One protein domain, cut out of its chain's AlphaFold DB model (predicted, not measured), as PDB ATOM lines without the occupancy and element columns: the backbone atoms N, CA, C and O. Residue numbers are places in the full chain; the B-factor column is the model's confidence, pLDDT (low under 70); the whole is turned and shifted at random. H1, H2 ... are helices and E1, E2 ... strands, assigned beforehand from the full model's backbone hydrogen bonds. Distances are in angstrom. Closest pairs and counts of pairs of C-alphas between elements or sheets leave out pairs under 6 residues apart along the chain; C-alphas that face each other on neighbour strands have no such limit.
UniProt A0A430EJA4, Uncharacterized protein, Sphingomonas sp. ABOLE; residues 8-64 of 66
ATOM      1  N   ILE A   8      53.166   9.293  48.822       85.69
ATOM      2  CA  ILE A   8      53.327  10.209  47.685       85.69
ATOM      3  C   ILE A   8      52.952  11.635  48.091       85.69
ATOM      4  O   ILE A   8      52.095  11.820  48.958       85.69
ATOM      5  N   PRO A   9      53.561  12.662  47.481       87.25
ATOM      6  CA  PRO A   9      53.176  14.041  47.739       87.25
ATOM      7  C   PRO A   9      51.791  14.346  47.155       87.25
ATOM      8  O   PRO A   9      51.466  13.956  46.031       87.25
ATOM      9  N   CYS A  10      50.981  15.096  47.901       86.69
ATOM     10  CA  CYS A  10      49.731  15.654  47.404       86.69
ATOM     11  C   CYS A  10      50.009  16.612  46.236       86.69
ATOM     12  O   CYS A  10      50.789  17.548  46.415       86.69
ATOM     13  N   PRO A  11      49.330  16.494  45.084       85.44
ATOM     14  CA  PRO A  11      49.528  17.431  43.979       85.44
ATOM     15  C   PRO A  11      49.037  18.855  44.295       85.44
ATOM     16  O   PRO A  11      49.487  19.800  43.658       85.44
ATOM     17  N   ALA A  12      48.142  19.028  45.277       89.81
ATOM     18  CA  ALA A  12      47.589  20.335  45.641       89.81
ATOM     19  C   ALA A  12      48.399  21.066  46.727       89.81
ATOM     20  O   ALA A  12      48.644  22.261  46.608       89.81
ATOM     21  N   CYS A  13      48.813  20.363  47.789       90.56
ATOM     22  CA  CYS A  13      49.478  20.980  48.947       90.56
ATOM     23  C   CYS A  13      50.847  20.378  49.297       90.56
ATOM     24  O   CYS A  13      51.440  20.775  50.296       90.56
ATOM     25  N   GLN A  14      51.331  19.400  48.525       89.75
ATOM     26  CA  GLN A  14      52.594  18.673  48.737       89.75
ATOM     27  C   GLN A  14      52.709  17.901  50.063       89.75
ATOM     28  O   GLN A  14      53.735  17.275  50.319       89.75
ATOM     29  N   ALA A  15      51.653  17.869  50.882       89.19
ATOM     30  CA  ALA A  15      51.619  17.055  52.090       89.19
ATOM     31  C   ALA A  15      51.727  15.553  51.754       89.19
ATOM     32  O   ALA A  15      51.235  15.130  50.703       89.19
ATOM     33  N   PRO A  16      52.334  14.737  52.630       85.75
ATOM     34  CA  PRO A  16      52.456  13.301  52.404       85.75
ATOM     35  C   PRO A  16      51.085  12.613  52.479       85.75
ATOM     36  O   PRO A  16      50.400  12.677  53.501       85.75
ATOM     37  N   LEU A  17      50.697  11.922  51.405       85.12
ATOM     38  CA  LEU A  17      49.579  10.982  51.403       85.12
ATOM     39  C   LEU A  17      50.103   9.576  51.637       85.12
ATOM     40  O   LEU A  17      50.949   9.089  50.888       85.12
ATOM     41  N   VAL A  18      49.546   8.915  52.646       84.06
ATOM     42  CA  VAL A  18      49.787   7.497  52.896       84.06
ATOM     43  C   VAL A  18      48.953   6.685  51.911       84.06
ATOM     44  O   VAL A  18      47.732   6.821  51.859       84.06
ATOM     45  N   LEU A  19      49.623   5.856  51.116       80.06
ATOM     46  CA  LEU A  19      48.986   4.939  50.184       80.06
ATOM     47  C   LEU A  19      48.661   3.641  50.915       80.06
ATOM     48  O   LEU A  19      49.556   2.881  51.290       80.06
ATOM     49  N   ASP A  20      47.371   3.383  51.083       79.12
ATOM     50  CA  ASP A  20      46.885   2.094  51.548       79.12
ATOM     51  C   ASP A  20      46.575   1.199  50.345       79.12
ATOM     52  O   ASP A  20      45.734   1.527  49.510       79.12
ATOM     53  N   VAL A  21      47.287   0.078  50.233       77.31
ATOM     54  CA  VAL A  21      47.198  -0.821  49.072       77.31
ATOM     55  C   VAL A  21      45.794  -1.412  48.908       77.31
ATOM     56  O   VAL A  21      45.374  -1.637  47.773       77.31
ATOM     57  N   ASP A  22      45.053  -1.612  49.997       78.56
ATOM     58  CA  ASP A  22      43.687  -2.144  49.961       78.56
ATOM     59  C   ASP A  22      42.722  -1.117  49.336       78.56
ATOM     60  O   ASP A  22      41.951  -1.430  48.416       78.56
ATOM     61  N   LEU A  23      42.876   0.162  49.707       77.44
ATOM     62  CA  LEU A  23      42.185   1.284  49.055       77.44
ATOM     63  C   LEU A  23      42.569   1.430  47.573       77.44
ATOM     64  O   LEU A  23      41.713   1.748  46.745       77.44
ATOM     65  N   LEU A  24      43.827   1.159  47.208       76.69
ATOM     66  CA  LEU A  24      44.259   1.193  45.805       76.69
ATOM     67  C   LEU A  24      43.579   0.104  44.969       76.69
ATOM     68  O   LEU A  24      43.154   0.362  43.843       76.69
ATOM     69  N   THR A  25      43.456  -1.109  45.509       75.25
ATOM     70  CA  THR A  25      42.834  -2.236  44.799       75.25
ATOM     71  C   THR A  25      41.317  -2.149  44.702       75.25
ATOM     72  O   THR A  25      40.735  -2.767  43.816       75.25
ATOM     73  N   SER A  26      40.668  -1.372  45.568       73.94
ATOM     74  CA  SER A  26      39.217  -1.157  45.525       73.94
ATOM     75  C   SER A  26      38.792  -0.041  44.562       73.94
ATOM     76  O   SER A  26      37.597   0.156  44.349       73.94
ATOM     77  N   GLY A  27      39.746   0.684  43.960       71.06
ATOM     78  CA  GLY A  27      39.448   1.846  43.114       71.06
ATOM     79  C   GLY A  27      38.893   3.032  43.911       71.06
ATOM     80  O   GLY A  27      38.171   3.868  43.365       71.06
ATOM     81  N   ALA A  28      39.191   3.091  45.212       76.81
ATOM     82  CA  ALA A  28      38.719   4.145  46.095       76.81
ATOM     83  C   ALA A  28      39.416   5.489  45.813       76.81
ATOM     84  O   ALA A  28      40.390   5.590  45.064       76.81
ATOM     85  N   SER A  29      38.902   6.551  46.436       79.81
ATOM     86  CA  SER A  29      39.549   7.865  46.436       79.81
ATOM     87  C   SER A  29      40.278   8.099  47.755       79.81
ATOM     88  O   SER A  29      39.731   7.861  48.830       79.81
ATOM     89  N   LEU A  30      41.511   8.587  47.670       81.00
ATOM     90  CA  LEU A  30      42.349   8.949  48.808       81.00
ATOM     91  C   LEU A  30      42.134  10.430  49.115       81.00
ATOM     92  O   LEU A  30      42.334  11.278  48.244       81.00
ATOM     93  N   ALA A  31      41.726  10.750  50.339       83.50
ATOM     94  CA  ALA A  31      41.671  12.131  50.804       83.50
ATOM     95  C   ALA A  31      43.046  12.564  51.324       83.50
ATOM     96  O   ALA A  31      43.749  11.791  51.979       83.50
ATOM     97  N   CYS A  32      43.438  13.804  51.039       85.62
ATOM     98  CA  CYS A  32      44.610  14.396  51.661       85.62
ATOM     99  C   CYS A  32      44.395  14.496  53.179       85.62
ATOM    100  O   CYS A  32      43.327  14.874  53.648       85.62
ATOM    101  N   THR A  33      45.422  14.157  53.953       82.88
ATOM    102  CA  THR A  33      45.388  14.187  55.424       82.88
ATOM    103  C   THR A  33      45.622  15.585  55.996       82.88
ATOM    104  O   THR A  33      45.477  15.797  57.199       82.88
ATOM    105  N   ASN A  34      45.999  16.548  55.153       84.81
ATOM    106  CA  ASN A  34      46.199  17.925  55.567       84.81
ATOM    107  C   ASN A  34      44.841  18.620  55.728       84.81
ATOM    108  O   ASN A  34      44.114  18.806  54.758       84.81
ATOM    109  N   ILE A  35      44.539  19.066  56.949       84.19
ATOM    110  CA  ILE A  35      43.283  19.744  57.309       84.19
ATOM    111  C   ILE A  35      43.023  21.041  56.522       84.19
ATOM    112  O   ILE A  35      41.882  21.481  56.416       84.19
ATOM    113  N   HIS A  36      44.062  21.646  55.944       87.62
ATOM    114  CA  HIS A  36      43.948  22.833  55.094       87.62
ATOM    115  C   HIS A  36      43.854  22.502  53.595       87.62
ATOM    116  O   HIS A  36      43.887  23.410  52.767       87.62
ATOM    117  N   CYS A  37      43.763  21.221  53.223       86.50
ATOM    118  CA  CYS A  37      43.740  20.764  51.838       86.50
ATOM    119  C   CYS A  37      42.672  19.684  51.623       86.50
ATOM    120  O   CYS A  37      42.884  18.520  51.940       86.50
ATOM    121  N   ASP A  38      41.570  20.046  50.964       86.31
ATOM    122  CA  ASP A  38      40.459  19.132  50.636       86.31
ATOM    123  C   ASP A  38      40.698  18.319  49.342       86.31
ATOM    124  O   ASP A  38      39.779  17.880  48.654       86.31
ATOM    125  N   ALA A  39      41.961  18.134  48.947       85.31
ATOM    126  CA  ALA A  39      42.279  17.410  47.722       85.31
ATOM    127  C   ALA A  39      41.946  15.917  47.854       85.31
ATOM    128  O   ALA A  39      42.349  15.257  48.816       85.31
ATOM    129  N   ARG A  40      41.270  15.372  46.839       84.62
ATOM    130  CA  ARG A  40      40.946  13.946  46.725       84.62
ATOM    131  C   ARG A  40      41.572  13.376  45.462       84.62
ATOM    132  O   ARG A  40      41.372  13.909  44.374       84.62
ATOM    133  N   ILE A  41      42.323  12.292  45.606       81.56
ATOM    134  CA  ILE A  41      42.966  11.586  44.498       81.56
ATOM    135  C   ILE A  41      42.155  10.329  44.210       81.56
ATOM    136  O   ILE A  41      42.084   9.431  45.044       81.56
ATOM    137  N   GLY A  42      41.510  10.275  43.047       79.38
ATOM    138  CA  GLY A  42      40.846   9.063  42.571       79.38
ATOM    139  C   GLY A  42      41.859   8.090  41.977       79.38
ATOM    140  O   GLY A  42      42.714   8.496  41.190       79.38
ATOM    141  N   ILE A  43      41.756   6.812  42.330       75.56
ATOM    142  CA  ILE A  43      42.494   5.751  41.646       75.56
ATOM    143  C   ILE A  43      41.730   5.384  40.375       75.56
ATOM    144  O   ILE A  43      40.540   5.070  40.429       75.56
ATOM    145  N   ALA A  44      42.395   5.433  39.220       72.31
ATOM    146  CA  ALA A  44      41.783   4.980  37.976       72.31
ATOM    147  C   ALA A  44      41.446   3.481  38.086       72.31
ATOM    148  O   ALA A  44      42.287   2.681  38.497       72.31
ATOM    149  N   GLN A  45      40.222   3.093  37.710       66.75
ATOM    150  CA  GLN A  45      39.754   1.698  37.799       66.75
ATOM    151  C   GLN A  45      40.693   0.707  37.093       66.75
ATOM    152  O   GLN A  45      40.910  -0.400  37.581       66.75
ATOM    153  N   GLU A  46      41.299   1.119  35.979       70.00
ATOM    154  CA  GLU A  46      42.270   0.302  35.243       70.00
ATOM    155  C   GLU A  46      43.507  -0.028  36.091       70.00
ATOM    156  O   GLU A  46      44.005  -1.156  36.074       70.00
ATOM    157  N   SER A  47      43.970   0.926  36.901       70.06
ATOM    158  CA  SER A  47      45.105   0.744  37.808       70.06
ATOM    159  C   SER A  47      44.786  -0.246  38.931       70.06
ATOM    160  O   SER A  47      45.648  -1.040  39.306       70.06
ATOM    161  N   ALA A  48      43.546  -0.245  39.431       71.25
ATOM    162  CA  ALA A  48      43.102  -1.155  40.487       71.25
ATOM    163  C   ALA A  48      43.120  -2.623  40.026       71.25
ATOM    164  O   ALA A  48      43.659  -3.486  40.721       71.25
ATOM    165  N   ALA A  49      42.613  -2.903  38.820       76.12
ATOM    166  CA  ALA A  49      42.608  -4.252  38.249       76.12
ATOM    167  C   ALA A  49      44.030  -4.789  38.004       76.12
ATOM    168  O   ALA A  49      44.325  -5.947  38.312       76.12
ATOM    169  N   MET A  50      44.928  -3.937  37.498       79.56
ATOM    170  CA  MET A  50      46.335  -4.295  37.281       79.56
ATOM    171  C   MET A  50      47.055  -4.586  38.599       79.56
ATOM    172  O   MET A  50      47.759  -5.591  38.712       79.56
ATOM    173  N   LEU A  51      46.834  -3.757  39.621       81.00
ATOM    174  CA  LEU A  51      47.428  -3.952  40.940       81.00
ATOM    175  C   LEU A  51      46.915  -5.229  41.617       81.00
ATOM    176  O   LEU A  51      47.713  -6.002  42.145       81.00
ATOM    177  N   ALA A  52      45.608  -5.498  41.551       79.75
ATOM    178  CA  ALA A  52      45.021  -6.725  42.084       79.75
ATOM    179  C   ALA A  52      45.632  -7.974  41.425       79.75
ATOM    180  O   ALA A  52      46.013  -8.924  42.115       79.75
ATOM    181  N   ARG A  53      45.810  -7.949  40.096       83.25
ATOM    182  CA  ARG A  53      46.458  -9.037  39.355       83.25
ATOM    183  C   ARG A  53      47.915  -9.227  39.775       83.25
ATOM    184  O   ARG A  53      48.321 -10.362  40.011       83.25
ATOM    185  N   ALA A  54      48.679  -8.142  39.895       83.38
ATOM    186  CA  ALA A  54      50.082  -8.185  40.303       83.38
ATOM    187  C   ALA A  54      50.259  -8.733  41.729       83.38
ATOM    188  O   ALA A  54      51.145  -9.549  41.982       83.38
ATOM    189  N   LEU A  55      49.387  -8.344  42.665       84.19
ATOM    190  CA  LEU A  55      49.409  -8.859  44.037       84.19
ATOM    191  C   LEU A  55      49.077 -10.352  44.099       84.19
ATOM    192  O   LEU A  55      49.688 -11.085  44.881       84.19
ATOM    193  N   GLN A  56      48.130 -10.810  43.278       84.31
ATOM    194  CA  GLN A  56      47.774 -12.224  43.186       84.31
ATOM    195  C   GLN A  56      48.904 -13.062  42.574       84.31
ATOM    196  O   GLN A  56      49.226 -14.121  43.109       84.31
ATOM    197  N   ASP A  57      49.541 -12.572  41.512       85.19
ATOM    198  CA  ASP A  57      50.709 -13.216  40.905       85.19
ATOM    199  C   ASP A  57      51.861 -13.348  41.910       85.19
ATOM    200  O   ASP A  57      52.368 -14.440  42.160       85.19
ATOM    201  N   HIS A  58      52.180 -12.264  42.616       83.06
ATOM    202  CA  HIS A  58      53.211 -12.268  43.645       83.06
ATOM    203  C   HIS A  58      52.893 -13.220  44.816       83.06
ATOM    204  O   HIS A  58      53.805 -13.853  45.352       83.06
ATOM    205  N   ARG A  59      51.620 -13.373  45.222       80.81
ATOM    206  CA  ARG A  59      51.228 -14.403  46.208       80.81
ATOM    207  C   ARG A  59      51.470 -15.812  45.680       80.81
ATOM    208  O   ARG A  59      52.000 -16.631  46.424       80.81
ATOM    209  N   ASN A  60      51.112 -16.083  44.428       81.81
ATOM    210  CA  ASN A  60      51.331 -17.390  43.812       81.81
ATOM    211  C   ASN A  60      52.825 -17.721  43.741       81.81
ATOM    212  O   ASN A  60      53.219 -18.814  44.129       81.81
ATOM    213  N   LEU A  61      53.665 -16.763  43.343       80.44
ATOM    214  CA  LEU A  61      55.119 -16.931  43.311       80.44
ATOM    215  C   LEU A  61      55.705 -17.190  44.704       80.44
ATOM    216  O   LEU A  61      56.548 -18.066  44.862       80.44
ATOM    217  N   LYS A  62      55.233 -16.478  45.734       75.19
ATOM    218  CA  LYS A  62      55.664 -16.716  47.122       75.19
ATOM    219  C   LYS A  62      55.152 -18.031  47.715       75.19
ATOM    220  O   LYS A  62      55.748 -18.516  48.668       75.19
ATOM    221  N   GLY A  63      54.066 -18.585  47.180       62.41
ATOM    222  CA  GLY A  63      53.544 -19.901  47.555       62.41
ATOM    223  C   GLY A  63      54.283 -21.070  46.894       62.41
ATOM    224  O   GLY A  63      54.176 -22.195  47.371       62.41
ATOM    225  N   VAL A  64      55.059 -20.812  45.835       56.75
ATOM    226  CA  VAL A  64      55.955 -21.784  45.192       56.75
ATOM    227  C   VAL A  64      57.353 -21.644  45.806       56.75
ATOM    228  O   VAL A  64      58.305 -21.201  45.174       56.75
TER     229      VAL A  64
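What this domain is: This is residues 8 to 64 of the 66 residues of an uncharacterized protein of Sphingomonas sp. ABOLE (UniProt A0A430EJA4). A small antiparallel hairpin of two strands, E2 and E3, sits in a loose head with strand E1 and the short helix H1, and the long helix H2 makes an arm from it; residues 56 to 64, of which 56 to 63 belong to H2, stick out. The 57 printed residues hold E1, H1, E2, E3 and H2 in that order, class mixed. The whole is loose, with a radius of gyration of the C-alphas of 13.9 A, spanning 47 by 19 by 13 A.

How they stand to each other: Look first at the hairpin of E2, residues 29 to 31, and E3, residues 40 to 42, at 161 degrees; N 30 and O 41 are 2.8 A apart, within hydrogen-bond range. H1, residues 21 to 25, touches residues 47 to 52 alone of H2, residues 45 to 63; their closest C-alphas, Thr 25 and Ala 48, are 4.5 A apart. In both helices every O i to N i+4 pair is within hydrogen-bond range. E1, residues 16 to 18, pairs with no named strand, but residues 8 to 9 pair antiparallel with its residues 16 to 17.

Where its parts are: Find C-alpha 45 at (39.754, 1.698, 37.799); H2 runs 27.4 A to C-alpha 63 at (53.544, -19.901, 47.555).

The domain as a whole: The C-alphas farthest apart, His 36 and Val 64, are 47.3 A apart. The printed part has no cut, and no link is long. Residues 45, 63 and 64 have pLDDT under 70.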